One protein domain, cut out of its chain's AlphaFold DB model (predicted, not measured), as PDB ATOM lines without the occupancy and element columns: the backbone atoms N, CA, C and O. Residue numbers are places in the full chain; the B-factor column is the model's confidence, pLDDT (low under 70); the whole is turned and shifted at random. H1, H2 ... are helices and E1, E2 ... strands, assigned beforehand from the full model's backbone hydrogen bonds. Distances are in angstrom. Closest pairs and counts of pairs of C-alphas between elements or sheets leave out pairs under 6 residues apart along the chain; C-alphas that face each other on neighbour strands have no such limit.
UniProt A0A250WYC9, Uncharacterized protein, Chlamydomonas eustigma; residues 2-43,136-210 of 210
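Overview. This is residues 2 to 43 and 136 to 210 of the 210 residues of an uncharacterized protein of Chlamydomonas eustigma (UniProt A0A250WYC9). A small sheet of four strands, E1, E2, E6 and E3, has the short helix H2 over one face, while a long two-stranded hairpin, E4 and E5, lies on the side away from H2, shifted toward one end. Helix H1 lies at that end of the long axis, far from the mean of the C-alphas. The printed part has 117 residues, with two named helices and six named strands in the order H1 E1 H2 E2 E3 E4 E5 E6; the four-stranded sheet, in the order E1 E2 E6 E3, is mixed, and E4 and E5 are antiparallel. The class is mixed, helices and strands, with 48 residues in named elements, under half of those printed. The whole is compact, with a radius of gyration of the C-alphas of 14.9 A, and elongated, spanning 52 by 29 by 25 A.

Along the chain. H1 is residues 3 to 10, 11.6 A long, and begins at C-alpha 3 at (118.551, 115.855, 70.977). E1 is residues 21 to 23, H2 is residues 27 to 31, and E2 is residues 35 to 40, 13.4 A. E3 is residues 145 to 148. E4, residues 164 to 171, measures 19.9 A, and E5, residues 174 to 182, measures 23.1 A from C-alpha 174 at (124.492, 110.825, 64.448). E6 is residues 195 to 199, 13.3 A, and ends at C-alpha 199 at (137.549, 98.407, 73.220).

Arrangement. E1 and E2 are parallel at 28 degrees, with N 23 and O 37 2.9 A apart. E2 and E6 are antiparallel at 172 degrees, with N 40 and O 195 at 2.8 A. E6 and E3 are antiparallel at 156 degrees, with N 148 and O 196 at 2.8 A. H2 is on the sheet, over E2 at a height over the sheet of 7.3 A; the closest C-alphas of H2 and E2 are those of Ile 30 and Val 38, 6.1 A apart. E1, H2 and E2 form a strand-helix-strand unit, two parallel neighbour strands with a helix between, with a right-handed crossover. The hairpin E4 and E5 is antiparallel at 150 degrees, with N 171 and O 174 at 2.8 A; both strands are apart from the four strands of the sheet. H1 is not on the sheet and is apart from H2, E4 and E5. O i to N i+4 pairs are within hydrogen-bond range in 3 of 4 cases in H1 and 0 of 1 in H2, where 2 of 2 O i to N i+3 pairs are.

Size, cuts and confidence. The C-alphas farthest apart, those of Asn 2 and Ser 43, are 52.1 A apart. Residues 44 to 135 are not printed, and C-alphas 43 and 136 are 28.9 A apart across this cut. The links E3 to E4 and E5 to E6 are long; residues 157 to 158 in the first pair antiparallel with 188 to 189 in the second. The mean pLDDT of the printed part is 81.6; residues 2 to 18, 43, 208 and 210 are under 70.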
ATOM      1  N   ASN A   2     114.195 114.005  70.678       33.59
ATOM      2  CA  ASN A   2     114.696 115.299  71.145       33.59
ATOM      3  C   ASN A   2     116.197 115.192  71.492       33.59
ATOM      4  O   ASN A   2     116.530 114.485  72.440       33.59
ATOM      5  N   LEU A   3     117.088 115.875  70.753       39.44
ATOM      6  CA  LEU A   3     118.551 115.855  70.977       39.44
ATOM      7  C   LEU A   3     118.948 116.230  72.419       39.44
ATOM      8  O   LEU A   3     119.961 115.771  72.935       39.44
ATOM      9  N   ALA A   4     118.135 117.038  73.101       39.34
ATOM     10  CA  ALA A   4     118.375 117.416  74.491       39.34
ATOM     11  C   ALA A   4     118.196 116.243  75.476       39.34
ATOM     12  O   ALA A   4     118.854 116.206  76.515       39.34
ATOM     13  N   ALA A   5     117.337 115.268  75.156       39.38
ATOM     14  CA  ALA A   5     117.064 114.122  76.023       39.38
ATOM     15  C   ALA A   5     118.199 113.085  75.986       39.38
ATOM     16  O   ALA A   5     118.526 112.508  77.021       39.38
ATOM     17  N   SER A   6     118.840 112.906  74.826       43.00
ATOM     18  CA  SER A   6     120.037 112.075  74.696       43.00
ATOM     19  C   SER A   6     121.218 112.699  75.439       43.00
ATOM     20  O   SER A   6     121.843 112.005  76.223       43.00
ATOM     21  N   VAL A   7     121.463 114.009  75.345       42.62
ATOM     22  CA  VAL A   7     122.548 114.662  76.114       42.62
ATOM     23  C   VAL A   7     122.304 114.597  77.636       42.62
ATOM     24  O   VAL A   7     123.229 114.336  78.407       42.62
ATOM     25  N   HIS A   8     121.055 114.746  78.099       36.94
ATOM     26  CA  HIS A   8     120.714 114.663  79.531       36.94
ATOM     27  C   HIS A   8     120.775 113.245  80.127       36.94
ATOM     28  O   HIS A   8     120.989 113.102  81.334       36.94
ATOM     29  N   GLN A   9     120.609 112.189  79.324       39.25
ATOM     30  CA  GLN A   9     120.783 110.809  79.798       39.25
ATOM     31  C   GLN A   9     122.256 110.454  80.051       39.25
ATOM     32  O   GLN A   9     122.538 109.620  80.911       39.25
ATOM     33  N   TRP A  10     123.197 111.123  79.379       45.47
ATOM     34  CA  TRP A  10     124.637 110.870  79.522       45.47
ATOM     35  C   TRP A  10     125.238 111.488  80.778       45.47
ATOM     36  O   TRP A  10     126.051 110.846  81.437       45.47
ATOM     37  N   ALA A  11     124.743 112.655  81.197       39.28
ATOM     38  CA  ALA A  11     125.073 113.219  82.508       39.28
ATOM     39  C   ALA A  11     124.606 112.329  83.684       39.28
ATOM     40  O   ALA A  11     125.039 112.523  84.817       39.28
ATOM     41  N   LYS A  12     123.726 111.345  83.431       36.72
ATOM     42  CA  LYS A  12     123.177 110.415  84.434       36.72
ATOM     43  C   LYS A  12     123.601 108.950  84.239       36.72
ATOM     44  O   LYS A  12     123.116 108.079  84.963       36.72
ATOM     45  N   GLY A  13     124.505 108.656  83.299       39.97
ATOM     46  CA  GLY A  13     125.045 107.310  83.092       39.97
ATOM     47  C   GLY A  13     126.010 106.907  84.214       39.97
ATOM     48  O   GLY A  13     126.946 107.634  84.517       39.97
ATOM     49  N   LYS A  14     125.799 105.736  84.826       44.94
ATOM     50  CA  LYS A  14     126.455 105.228  86.057       44.94
ATOM     51  C   LYS A  14     127.996 105.087  86.055       44.94
ATOM     52  O   LYS A  14     128.546 104.641  87.061       44.94
ATOM     53  N   LEU A  15     128.708 105.500  85.008       47.19
ATOM     54  CA  LEU A  15     130.173 105.574  84.978       47.19
ATOM     55  C   LEU A  15     130.586 106.871  84.266       47.19
ATOM     56  O   LEU A  15     130.452 106.972  83.048       47.19
ATOM     57  N   SER A  16     131.048 107.870  85.027       58.19
ATOM     58  CA  SER A  16     131.712 109.057  84.474       58.19
ATOM     59  C   SER A  16     133.003 108.645  83.755       58.19
ATOM     60  O   SER A  16     133.597 107.621  84.098       58.19
ATOM     61  N   HIS A  17     133.460 109.436  82.774       58.06
ATOM     62  CA  HIS A  17     134.700 109.182  82.015       58.06
ATOM     63  C   HIS A  17     135.918 108.871  82.910       58.06
ATOM     64  O   HIS A  17     136.782 108.089  82.521       58.06
ATOM     65  N   GLU A  18     135.938 109.418  84.125       60.47
ATOM     66  CA  GLU A  18     136.967 109.243  85.160       60.47
ATOM     67  C   GLU A  18     137.060 107.820  85.738       60.47
ATOM     68  O   GLU A  18     138.053 107.472  86.375       60.47
ATOM     69  N   ARG A  19     136.022 106.992  85.564       70.94
ATOM     70  CA  ARG A  19     135.971 105.631  86.119       70.94
ATOM     71  C   ARG A  19     136.460 104.561  85.154       70.94
ATOM     72  O   ARG A  19     136.631 103.432  85.596       70.94
ATOM     73  N   ILE A  20     136.682 104.901  83.885       79.50
ATOM     74  CA  ILE A  20     137.211 103.969  82.887       79.50
ATOM     75  C   ILE A  20     138.724 103.872  83.057       79.50
ATOM     76  O   ILE A  20     139.422 104.885  83.062       79.50
ATOM     77  N   ARG A  21     139.216 102.646  83.199       88.06
ATOM     78  CA  ARG A  21     140.592 102.319  83.565       88.06
ATOM     79  C   ARG A  21     141.247 101.424  82.522       88.06
ATOM     80  O   ARG A  21     140.590 100.860  81.641       88.06
ATOM     81  N   SER A  22     142.554 101.280  82.666       91.38
ATOM     82  CA  SER A  22     143.310 100.172  82.101       91.38
ATOM     83  C   SER A  22     143.441  99.011  83.097       91.38
ATOM     84  O   SER A  22     143.235  99.170  84.303       91.38
ATOM     85  N   SER A  23     143.783  97.824  82.595       94.81
ATOM     86  CA  SER A  23     144.283  96.709  83.405       94.81
ATOM     87  C   SER A  23     145.538  96.112  82.784       94.81
ATOM     88  O   SER A  23     145.708  96.117  81.568       94.81
ATOM     89  N   THR A  24     146.400  95.563  83.634       93.06
ATOM     90  CA  THR A  24     147.614  94.842  83.241       93.06
ATOM     91  C   THR A  24     147.621  93.380  83.691       93.06
ATOM     92  O   THR A  24     148.627  92.690  83.566       93.06
ATOM     93  N   LEU A  25     146.502  92.889  84.235       90.12
ATOM     94  CA  LEU A  25     146.470  91.621  84.968       90.12
ATOM     95  C   LEU A  25     146.006  90.433  84.121       90.12
ATOM     96  O   LEU A  25     146.565  89.343  84.224       90.12
ATOM     97  N   ASN A  26     144.937  90.603  83.335       92.62
ATOM     98  CA  ASN A  26     144.289  89.494  82.634       92.62
ATOM     99  C   ASN A  26     143.571  89.963  81.362       92.62
ATOM    100  O   ASN A  26     142.889  90.982  81.394       92.62
ATOM    101  N   LEU A  27     143.630  89.187  80.271       93.50
ATOM    102  CA  LEU A  27     142.885  89.477  79.035       93.50
ATOM    103  C   LEU A  27     141.386  89.661  79.288       93.50
ATOM    104  O   LEU A  27     140.782  90.584  78.750       93.50
ATOM    105  N   LYS A  28     140.795  88.825  80.149       96.12
ATOM    106  CA  LYS A  28     139.362  88.845  80.474       96.12
ATOM    107  C   LYS A  28     138.921  90.106  81.203       96.12
ATOM    108  O   LYS A  28     137.725  90.383  81.245       96.12
ATOM    109  N   ASP A  29     139.854  90.899  81.728       96.56
ATOM    110  CA  ASP A  29     139.522  92.204  82.291       96.56
ATOM    111  C   ASP A  29     138.921  93.136  81.242       96.56
ATOM    112  O   ASP A  29     138.102  93.984  81.591       96.56
ATOM    113  N   ILE A  30     139.206  92.904  79.954       96.31
ATOM    114  CA  ILE A  30     138.542  93.611  78.863       96.31
ATOM    115  C   ILE A  30     137.027  93.387  78.882       96.31
ATOM    116  O   ILE A  30     136.306  94.153  78.282       96.31
ATOM    117  N   LEU A  31     136.472  92.392  79.570       95.31
ATOM    118  CA  LEU A  31     135.019  92.221  79.638       95.31
ATOM    119  C   LEU A  31     134.354  93.139  80.675       95.31
ATOM    120  O   LEU A  31     133.142  93.339  80.615       95.31
ATOM    121  N   LYS A  32     135.117  93.731  81.607       93.38
ATOM    122  CA  LYS A  32     134.567  94.599  82.661       93.38
ATOM    123  C   LYS A  32     134.084  95.924  82.082       93.38
ATOM    124  O   LYS A  32     134.731  96.499  81.210       93.38
ATOM    125  N   GLU A  33     132.947  96.424  82.561       89.56
ATOM    126  CA  GLU A  33     132.321  97.652  82.039       89.56
ATOM    127  C   GLU A  33     133.194  98.905  82.199       89.56
ATOM    128  O   GLU A  33     133.056  99.852  81.428       89.56
ATOM    129  N   ASP A  34     134.089  98.909  83.185       90.62
ATOM    130  CA  ASP A  34     134.965 100.021  83.543       90.62
ATOM    131  C   ASP A  34     136.390  99.886  82.982       90.62
ATOM    132  O   ASP A  34     137.258 100.674  83.347       90.62
ATOM    133  N   ILE A  35     136.651  98.926  82.088       93.12
ATOM    134  CA  ILE A  35     137.971  98.720  81.477       93.12
ATOM    135  C   ILE A  35     137.878  98.825  79.962       93.12
ATOM    136  O   ILE A  35     137.192  98.023  79.332       93.12
ATOM    137  N   ASN A  36     138.621  99.762  79.373       93.50
ATOM    138  CA  ASN A  36     138.699  99.919  77.913       93.50
ATOM    139  C   ASN A  36     140.036  99.505  77.318       93.50
ATOM    140  O   ASN A  36     140.109  99.264  76.113       93.50
ATOM    141  N   VAL A  37     141.057  99.384  78.161       95.75
ATOM    142  CA  VAL A  37     142.394  98.982  77.750       95.75
ATOM    143  C   VAL A  37     142.872  97.835  78.622       95.75
ATOM    144  O   VAL A  37     142.791  97.910  79.847       95.75
ATOM    145  N   VAL A  38     143.404  96.790  77.999       97.75
ATOM    146  CA  VAL A  38     144.225  95.798  78.695       97.75
ATOM    147  C   VAL A  38     145.599  95.767  78.042       97.75
ATOM    148  O   VAL A  38     145.698  95.483  76.852       97.75
ATOM    149  N   HIS A  39     146.650  96.037  78.813       96.88
ATOM    150  CA  HIS A  39     148.041  95.911  78.377       96.88
ATOM    151  C   HIS A  39     148.689  94.753  79.129       96.88
ATOM    152  O   HIS A  39     148.972  94.857  80.316       96.88
ATOM    153  N   LEU A  40     148.914  93.634  78.444       95.69
ATOM    154  CA  LEU A  40     149.628  92.502  79.020       95.69
ATOM    155  C   LEU A  40     151.078  92.508  78.580       95.69
ATOM    156  O   LEU A  40     151.381  92.285  77.403       95.69
ATOM    157  N   GLN A  41     151.947  92.694  79.566       92.81
ATOM    158  CA  GLN A  41     153.373  92.502  79.394       92.81
ATOM    159  C   GLN A  41     153.674  91.020  79.232       92.81
ATOM    160  O   GLN A  41     153.253  90.183  80.036       92.81
ATOM    161  N   ARG A  42     154.408  90.690  78.176       88.44
ATOM    162  CA  ARG A  42     154.875  89.329  77.931       88.44
ATOM    163  C   ARG A  42     156.372  89.278  78.192       88.44
ATOM    164  O   ARG A  42     157.083  90.265  78.061       88.44
ATOM    165  N   SER A  43     156.879  88.105  78.560       68.62
ATOM    166  CA  SER A  43     158.320  87.826  78.538       68.62
ATOM    167  C   SER A  43     158.629  87.024  77.283       68.62
ATOM    168  O   SER A  43     158.697  85.796  77.352       68.62
ATOM    169  N   PRO A 136     147.945 109.192  62.286       74.56
ATOM    170  CA  PRO A 136     148.709 110.211  63.006       74.56
ATOM    171  C   PRO A 136     147.894 110.903  64.111       74.56
ATOM    172  O   PRO A 136     148.417 111.774  64.793       74.56
ATOM    173  N   ARG A 137     146.607 110.563  64.265       83.69
ATOM    174  CA  ARG A 137     145.696 111.158  65.247       83.69
ATOM    175  C   ARG A 137     145.169 110.101  66.210       83.69
ATOM    176  O   ARG A 137     144.826 108.990  65.792       83.69
ATOM    177  N   TRP A 138     145.032 110.502  67.467       87.25
ATOM    178  CA  TRP A 138     144.347 109.745  68.507       87.25
ATOM    179  C   TRP A 138     142.892 109.485  68.122       87.25
ATOM    180  O   TRP A 138     142.158 110.404  67.755       87.25
ATOM    181  N   HIS A 139     142.489 108.221  68.171       86.38
ATOM    182  CA  HIS A 139     141.122 107.794  67.905       86.38
ATOM    183  C   HIS A 139     140.863 106.442  68.569       86.38
ATOM    184  O   HIS A 139     141.798 105.688  68.840       86.38
ATOM    185  N   ALA A 140     139.588 106.130  68.773       86.69
ATOM    186  CA  ALA A 140     139.144 104.772  69.031       86.69
ATOM    187  C   ALA A 140     138.588 104.168  67.736       86.69
ATOM    188  O   ALA A 140     137.908 104.831  66.949       86.69
ATOM    189  N   ASP A 141     138.890 102.896  67.493       86.75
ATOM    190  CA  ASP A 141     138.400 102.189  66.316       86.75
ATOM    191  C   ASP A 141     136.882 101.958  66.378       86.75
ATOM    192  O   ASP A 141     136.289 101.717  67.434       86.75
ATOM    193  N   HIS A 142     136.242 101.904  65.210       87.50
ATOM    194  CA  HIS A 142     134.829 101.541  65.088       87.50
ATOM    195  C   HIS A 142     134.635 100.009  65.000       87.50
ATOM    196  O   HIS A 142     134.039  99.472  64.061       87.50
ATOM    197  N   VAL A 143     135.183  99.295  65.989       90.69
ATOM    198  CA  VAL A 143     135.152  97.824  66.149       90.69
ATOM    199  C   VAL A 143     134.672  97.439  67.554       90.69
ATOM    200  O   VAL A 143     134.426  98.316  68.379       90.69
ATOM    201  N   GLY A 144     134.479  96.140  67.817       94.12
ATOM    202  CA  GLY A 144     134.129  95.636  69.150       94.12
ATOM    203  C   GLY A 144     135.321  95.733  70.101       94.12
ATOM    204  O   GLY A 144     135.427  96.669  70.884       94.12
ATOM    205  N   VAL A 145     136.254  94.795  69.979       96.38
ATOM    206  CA  VAL A 145     137.578  94.857  70.609       96.38
ATOM    207  C   VAL A 145     138.619  94.682  69.507       96.38
ATOM    208  O   VAL A 145     138.342  94.059  68.481       96.38
ATOM    209  N   ARG A 146     139.799  95.269  69.681       96.56
ATOM    210  CA  ARG A 146     140.976  95.008  68.851       96.56
ATOM    211  C   ARG A 146     142.125  94.580  69.745       96.56
ATOM    212  O   ARG A 146     142.364  95.229  70.755       96.56
ATOM    213  N   LEU A 147     142.840  93.535  69.344       97.94
ATOM    214  CA  LEU A 147     144.118  93.152  69.934       97.94
ATOM    215  C   LEU A 147     145.256  93.565  68.995       97.94
ATOM    216  O   LEU A 147     145.185  93.329  67.788       97.94
ATOM    217  N   LEU A 148     146.295  94.181  69.549       97.00
ATOM    218  CA  LEU A 148     147.500  94.606  68.849       97.00
ATOM    219  C   LEU A 148     148.730  93.966  69.496       97.00
ATOM    220  O   LEU A 148     148.811  93.863  70.717       97.00
ATOM    221  N   CYS A 149     149.680  93.560  68.656       96.00
ATOM    222  CA  CYS A 149     150.991  93.057  69.053       96.00
ATOM    223  C   CYS A 149     152.020  93.527  68.021       96.00
ATOM    224  O   CYS A 149     151.867  93.269  66.822       96.00
ATOM    225  N   THR A 150     153.066  94.213  68.478       94.50
ATOM    226  CA  THR A 150     154.185  94.625  67.623       94.50
ATOM    227  C   THR A 150     155.316  93.621  67.762       94.50
ATOM    228  O   THR A 150     155.854  93.454  68.848       94.50
ATOM    229  N   TYR A 151     155.722  92.986  66.663       93.81
ATOM    230  CA  TYR A 151     156.828  92.017  66.667       93.81
ATOM    231  C   TYR A 151     158.212  92.647  66.481       93.81
ATOM    232  O   TYR A 151     159.197  92.106  66.975       93.81
ATOM    233  N   ILE A 152     158.302  93.766  65.753       91.75
ATOM    234  CA  ILE A 152     159.534  94.530  65.520       91.75
ATOM    235  C   ILE A 152     159.190  96.016  65.420       91.75
ATOM    236  O   ILE A 152     158.287  96.395  64.676       91.75
ATOM    237  N   GLY A 153     159.980  96.846  66.099       90.31
ATOM    238  CA  GLY A 153     159.875  98.300  66.043       90.31
ATOM    239  C   GLY A 153     159.110  98.876  67.228       90.31
ATOM    240  O   GLY A 153     158.977  98.248  68.271       90.31
ATOM    241  N   GLN A 154     158.644 100.107  67.064       89.81
ATOM    242  CA  GLN A 154     157.911 100.824  68.101       89.81
ATOM    243  C   GLN A 154     156.515 100.228  68.304       89.81
ATOM    244  O   GLN A 154     155.797  99.968  67.334       89.81
ATOM    245  N   GLY A 155     156.127 100.013  69.561       91.38
ATOM    246  CA  GLY A 155     154.793  99.535  69.896       91.38
ATOM    247  C   GLY A 155     153.721 100.613  69.769       91.38
ATOM    248  O   GLY A 155     153.994 101.785  69.490       91.38
ATOM    249  N   THR A 156     152.472 100.192  69.940       92.75
ATOM    250  CA  THR A 156     151.315 101.081  69.854       92.75
ATOM    251  C   THR A 156     151.257 102.024  71.049       92.75
ATOM    252  O   THR A 156     151.322 101.602  72.202       92.75
ATOM    253  N   TRP A 157     151.085 103.307  70.752       94.38
ATOM    254  CA  TRP A 157     150.734 104.311  71.743       94.38
ATOM    255  C   TRP A 157     149.252 104.217  72.095       94.38
ATOM    256  O   TRP A 157     148.401 104.053  71.218       94.38
ATOM    257  N   TRP A 158     148.942 104.347  73.376       94.19
ATOM    258  CA  TRP A 158     147.590 104.366  73.906       94.19
ATOM    259  C   TRP A 158     147.512 105.342  75.081       94.19
ATOM    260  O   TRP A 158     148.526 105.761  75.635       94.19
ATOM    261  N   ILE A 159     146.300 105.736  75.446       92.88
ATOM    262  CA  ILE A 159     146.070 106.661  76.550       92.88
ATOM    263  C   ILE A 159     144.765 106.306  77.250       92.88
ATOM    264  O   ILE A 159     143.796 105.888  76.611       92.88
ATOM    265  N   GLU A 160     144.736 106.429  78.575       90.06
ATOM    266  CA  GLU A 160     143.511 106.172  79.324       90.06
ATOM    267  C   GLU A 160     142.456 107.239  79.044       90.06
ATOM    268  O   GLU A 160     142.737 108.430  78.925       90.06
ATOM    269  N   ASN A 161     141.199 106.800  79.047       86.00
ATOM    270  CA  ASN A 161     140.038 107.626  78.747       86.00
ATOM    271  C   ASN A 161     139.955 108.930  79.565       86.00
ATOM    272  O   ASN A 161     139.447 109.928  79.058       86.00
ATOM    273  N   ARG A 162     140.445 108.922  80.813       86.75
ATOM    274  CA  ARG A 162     140.445 110.083  81.720       86.75
ATOM    275  C   ARG A 162     141.353 111.235  81.259       86.75
ATOM    276  O   ARG A 162     141.151 112.358  81.699       86.75
ATOM    277  N   HIS A 163     142.317 110.956  80.381       89.75
ATOM    278  CA  HIS A 163     143.273 111.928  79.839       89.75
ATOM    279  C   HIS A 163     142.904 112.385  78.417       89.75
ATOM    280  O   HIS A 163     143.686 113.057  77.746       89.75
ATOM    281  N   VAL A 164     141.707 112.020  77.940       87.44
ATOM    282  CA  VAL A 164     141.206 112.359  76.604       87.44
ATOM    283  C   VAL A 164     140.090 113.395  76.713       87.44
ATOM    284  O   VAL A 164     139.038 113.139  77.303       87.44
ATOM    285  N   MET A 165     140.289 114.545  76.073       85.06
ATOM    286  CA  MET A 165     139.292 115.608  75.954       85.06
ATOM    287  C   MET A 165     138.432 115.341  74.719       85.06
ATOM    288  O   MET A 165     138.943 115.222  73.600       85.06
ATOM    289  N   ARG A 166     137.116 115.216  74.916       79.12
ATOM    290  CA  ARG A 166     136.168 114.905  73.842       79.12
ATOM    291  C   ARG A 166     135.129 115.991  73.673       79.12
ATOM    292  O   ARG A 166     134.619 116.530  74.653       79.12
ATOM    293  N   ASN A 167     134.731 116.169  72.425       76.75
ATOM    294  CA  ASN A 167     133.529 116.891  72.057       76.75
ATOM    295  C   ASN A 167     132.631 115.999  71.203       76.75
ATOM    296  O   ASN A 167     133.057 114.971  70.673       76.75
ATOM    297  N   TRP A 168     131.367 116.379  71.102       75.31
ATOM    298  CA  TRP A 168     130.370 115.679  70.312       75.31
ATOM    299  C   TRP A 168     130.088 116.475  69.051       75.31
ATOM    300  O   TRP A 168     129.693 117.638  69.113       75.31
ATOM    301  N   VAL A 169     130.253 115.832  67.902       77.00
ATOM    302  CA  VAL A 169     129.936 116.429  66.604       77.00
ATOM    303  C   VAL A 169     128.861 115.613  65.908       77.00
ATOM    304  O   VAL A 169     128.814 114.391  66.020       77.00
ATOM    305  N   LEU A 170     127.974 116.303  65.195       77.94
ATOM    306  CA  LEU A 170     126.961 115.662  64.368       77.94
ATOM    307  C   LEU A 170     127.608 115.241  63.042       77.94
ATOM    308  O   LEU A 170     127.977 116.100  62.241       77.94
ATOM    309  N   GLN A 171     127.751 113.939  62.811       75.06
ATOM    310  CA  GLN A 171     128.218 113.364  61.547       75.06
ATOM    311  C   GLN A 171     127.129 112.460  60.982       75.06
ATOM    312  O   GLN A 171     126.622 111.595  61.683       75.06
ATOM    313  N   GLU A 172     126.727 112.700  59.731       80.81
ATOM    314  CA  GLU A 172     125.705 111.900  59.030       80.81
ATOM    315  C   GLU A 172     124.380 111.729  59.810       80.81
ATOM    316  O   GLU A 172     123.647 110.764  59.628       80.81
ATOM    317  N   GLY A 173     124.039 112.701  60.665       78.00
ATOM    318  CA  GLY A 173     122.828 112.672  61.494       78.00
ATOM    319  C   GLY A 173     122.983 111.963  62.844       78.00
ATOM    320  O   GLY A 173     122.038 111.976  63.632       78.00
ATOM    321  N   GLU A 174     124.163 111.426  63.156       73.38
ATOM    322  CA  GLU A 174     124.492 110.825  64.448       73.38
ATOM    323  C   GLU A 174     125.466 111.704  65.244       73.38
ATOM    324  O   GLU A 174     126.399 112.296  64.700       73.38
ATOM    325  N   LEU A 175     125.250 111.820  66.560       72.00
ATOM    326  CA  LEU A 175     126.226 112.450  67.449       72.00
ATOM    327  C   LEU A 175     127.360 111.460  67.704       72.00
ATOM    328  O   LEU A 175     127.152 110.436  68.356       72.00
ATOM    329  N   VAL A 176     128.558 111.794  67.233       71.94
ATOM    330  CA  VAL A 176     129.760 110.984  67.428       71.94
ATOM    331  C   VAL A 176     130.767 111.714  68.320       71.94
ATOM    332  O   VAL A 176     130.937 112.932  68.195       71.94
ATOM    333  N   PRO A 177     131.436 110.997  69.236       74.31
ATOM    334  CA  PRO A 177     132.516 111.567  70.023       74.31
ATOM    335  C   PRO A 177     133.740 111.781  69.126       74.31
ATOM    336  O   PRO A 177     134.145 110.887  68.384       74.31
ATOM    337  N   VAL A 178     134.370 112.946  69.222       75.50
ATOM    338  CA  VAL A 178     135.651 113.236  68.574       75.50
ATOM    339  C   VAL A 178     136.649 113.679  69.630       75.50
ATOM    340  O   VAL A 178     136.313 114.414  70.559       75.50
ATOM    341  N   VAL A 179     137.881 113.190  69.495       82.31
ATOM    342  CA  VAL A 179     139.013 113.607  70.323       82.31
ATOM    343  C   VAL A 179     139.429 115.010  69.888       82.31
ATOM    344  O   VAL A 179     139.868 115.197  68.752       82.31
ATOM    345  N   GLU A 180     139.270 115.987  70.776       82.81
ATOM    346  CA  GLU A 180     139.726 117.367  70.554       82.81
ATOM    347  C   GLU A 180     141.144 117.590  71.068       82.81
ATOM    348  O   GLU A 180     141.885 118.405  70.524       82.81
ATOM    349  N   GLY A 181     141.530 116.841  72.098       84.88
ATOM    350  CA  GLY A 181     142.848 116.917  72.698       84.88
ATOM    351  C   GLY A 181     143.124 115.711  73.576       84.88
ATOM    352  O   GLY A 181     142.213 115.004  74.016       84.88
ATOM    353  N   VAL A 182     144.403 115.482  73.832       88.56
ATOM    354  CA  VAL A 182     144.870 114.496  74.797       88.56
ATOM    355  C   VAL A 182     145.958 115.122  75.651       88.56
ATOM    356  O   VAL A 182     146.690 115.999  75.192       88.56
ATOM    357  N   ASP A 183     146.055 114.672  76.891       91.31
ATOM    358  CA  ASP A 183     147.194 114.973  77.748       91.31
ATOM    359  C   ASP A 183     148.320 113.968  77.449       91.31
ATOM    360  O   ASP A 183     148.358 112.865  77.999       91.31
ATOM    361  N   GLU A 184     149.198 114.321  76.503       91.50
ATOM    362  CA  GLU A 184     150.248 113.424  75.991       91.50
ATOM    363  C   GLU A 184     151.267 112.994  77.056       91.50
ATOM    364  O   GLU A 184     151.904 111.957  76.884       91.50
ATOM    365  N   GLU A 185     151.384 113.711  78.180       93.38
ATOM    366  CA  GLU A 185     152.264 113.313  79.290       93.38
ATOM    367  C   GLU A 185     151.829 111.986  79.932       93.38
ATOM    368  O   GLU A 185     152.638 111.284  80.536       93.38
ATOM    369  N   HIS A 186     150.556 111.616  79.761       92.94
ATOM    370  CA  HIS A 186     149.975 110.372  80.262       92.94
ATOM    371  C   HIS A 186     149.831 109.296  79.178       92.94
ATOM    372  O   HIS A 186     149.259 108.228  79.434       92.94
ATOM    373  N   ALA A 187     150.322 109.559  77.964       93.38
ATOM    374  CA  ALA A 187     150.368 108.561  76.913       93.38
ATOM    375  C   ALA A 187     151.361 107.453  77.282       93.38
ATOM    376  O   ALA A 187     152.458 107.697  77.783       93.38
ATOM    377  N   GLN A 188     150.974 106.215  77.008       94.25
ATOM    378  CA  GLN A 188     151.779 105.031  77.265       94.25
ATOM    379  C   GLN A 188     152.052 104.317  75.948       94.25
ATOM    380  O   GLN A 188     151.192 104.253  75.068       94.25
ATOM    381  N   GLN A 189     153.249 103.762  75.810       93.94
ATOM    382  CA  GLN A 189     153.617 102.935  74.670       93.94
ATOM    383  C   GLN A 189     153.806 101.502  75.146       93.94
ATOM    384  O   GLN A 189     154.505 101.268  76.128       93.94
ATOM    385  N   VAL A 190     153.175 100.547  74.462       94.12
ATOM    386  CA  VAL A 190     153.446  99.131  74.736       94.12
ATOM    387  C   VAL A 190     154.793  98.716  74.158       94.12
ATOM    388  O   VAL A 190     155.217  99.241  73.124       94.12
ATOM    389  N   ASP A 191     155.448  97.749  74.791       92.88
ATOM    390  CA  ASP A 191     156.709  97.215  74.296       92.88
ATOM    391  C   ASP A 191     156.498  96.227  73.139       92.88
ATOM    392  O   ASP A 191     155.392  95.773  72.828       92.88
ATOM    393  N   THR A 192     157.591  95.886  72.453       92.12
ATOM    394  CA  THR A 192     157.564  94.829  71.435       92.12
ATOM    395  C   THR A 192     157.207  93.489  72.087       92.12
ATOM    396  O   THR A 192     157.830  93.086  73.064       92.12
ATOM    397  N   GLY A 193     156.252  92.768  71.501       92.19
ATOM    398  CA  GLY A 193     155.786  91.453  71.951       92.19
ATOM    399  C   GLY A 193     154.656  91.487  72.974       92.19
ATOM    400  O   GLY A 193     154.029  90.449  73.193       92.19
ATOM    401  N   ASP A 194     154.364  92.648  73.554       94.81
ATOM    402  CA  ASP A 194     153.231  92.828  74.456       94.81
ATOM    403  C   ASP A 194     151.896  92.773  73.709       94.81
ATOM    404  O   ASP A 194     151.816  93.015  72.499       94.81
ATOM    405  N   LEU A 195     150.828  92.469  74.451       96.69
ATOM    406  CA  LEU A 195     149.463  92.492  73.930       96.69
ATOM    407  C   LEU A 195     148.732  93.726  74.436       96.69
ATOM    408  O   LEU A 195     148.655  93.961  75.641       96.69
ATOM    409  N   LEU A 196     148.128  94.465  73.512       97.56
ATOM    410  CA  LEU A 196     147.259  95.595  73.811       97.56
ATOM    411  C   LEU A 196     145.853  95.309  73.294       97.56
ATOM    412  O   LEU A 196     145.654  95.182  72.086       97.56
ATOM    413  N   LEU A 197     144.875  95.219  74.191       97.75
ATOM    414  CA  LEU A 197     143.464  95.112  73.840       97.75
ATOM    415  C   LEU A 197     142.799  96.461  74.048       97.75
ATOM    416  O   LEU A 197     142.924  97.056  75.114       97.75
ATOM    417  N   LEU A 198     142.057  96.902  73.041       96.06
ATOM    418  CA  LEU A 198     141.350  98.174  73.021       96.06
ATOM    419  C   LEU A 198     139.882  97.916  72.700       96.06
ATOM    420  O   LEU A 198     139.566  97.333  71.658       96.06
ATOM    421  N   LYS A 199     138.972  98.358  73.568       95.00
ATOM    422  CA  LYS A 199     137.549  98.407  73.220       95.00
ATOM    423  C   LYS A 199     137.281  99.557  72.267       95.00
ATOM    424  O   LYS A 199     137.608 100.700  72.561       95.00
ATOM    425  N   GLY A 200     136.616  99.257  71.160       91.88
ATOM    426  CA  GLY A 200     136.166 100.256  70.203       91.88
ATOM    427  C   GLY A 200     134.731 100.717  70.451       91.88
ATOM    428  O   GLY A 200     134.052 100.304  71.398       91.88
ATOM    429  N   HIS A 201     134.242 101.568  69.552       87.19
ATOM    430  CA  HIS A 201     132.900 102.147  69.636       87.19
ATOM    431  C   HIS A 201     131.756 101.141  69.430       87.19
ATOM    432  O   HIS A 201     130.636 101.423  69.855       87.19
ATOM    433  N   LYS A 202     132.003  99.980  68.800       89.12
ATOM    434  CA  LYS A 202     130.970  98.944  68.616       89.12
ATOM    435  C   LYS A 202     130.830  98.014  69.821       89.12
ATOM    436  O   LYS A 202     129.935  97.171  69.809       89.12
ATOM    437  N   TRP A 203     131.679  98.125  70.848       91.50
ATOM    438  CA  TRP A 203     131.489  97.330  72.062       91.50
ATOM    439  C   TRP A 203     130.190  97.747  72.775       91.50
ATOM    440  O   TRP A 203     129.966  98.950  72.968       91.50
ATOM    441  N   PRO A 204     129.328  96.796  73.190       86.00
ATOM    442  CA  PRO A 204     128.086  97.115  73.886       86.00
ATOM    443  C   PRO A 204     128.325  98.014  75.105       86.00
ATOM    444  O   PRO A 204     129.138  97.714  75.974       86.00
ATOM    445  N   GLY A 205     127.630  99.154  75.156       82.50
ATOM    446  CA  GLY A 205     127.757 100.123  76.251       82.50
ATOM    447  C   GLY A 205     128.999 101.028  76.207       82.50
ATOM    448  O   GLY A 205     129.143 101.854  77.114       82.50
ATOM    449  N   ASN A 206     129.845 100.916  75.169       82.38
ATOM    450  CA  ASN A 206     131.092 101.683  75.010       82.38
ATOM    451  C   ASN A 206     131.015 102.854  74.012       82.38
ATOM    452  O   ASN A 206     132.009 103.543  73.761       82.38
ATOM    453  N   GLN A 207     129.837 103.113  73.440       70.44
ATOM    454  CA  GLN A 207     129.591 104.348  72.694       70.44
ATOM    455  C   GLN A 207     130.020 105.535  73.568       70.44
ATOM    456  O   GLN A 207     129.788 105.511  74.778       70.44
ATOM    457  N   GLY A 208     130.705 106.532  72.997       68.44
ATOM    458  CA  GLY A 208     131.194 107.716  73.727       68.44
ATOM    459  C   GLY A 208     132.265 107.480  74.797       68.44
ATOM    460  O   GLY A 208     132.780 108.450  75.338       68.44
ATOM    461  N   LYS A 209     132.595 106.225  75.107       72.50
ATOM    462  CA  LYS A 209     133.488 105.831  76.203       72.50
ATOM    463  C   LYS A 209     134.796 105.214  75.721       72.50
ATOM    464  O   LYS A 209     135.754 105.222  76.487       72.50
ATOM    465  N   ALA A 210     134.809 104.687  74.492       68.00
ATOM    466  CA  ALA A 210     135.993 104.152  73.818       68.00
ATOM    467  C   ALA A 210     137.125 105.178  73.753       68.00
ATOM    468  O   ALA A 210     136.841 106.347  73.389       68.00
TER     469      ALA A 210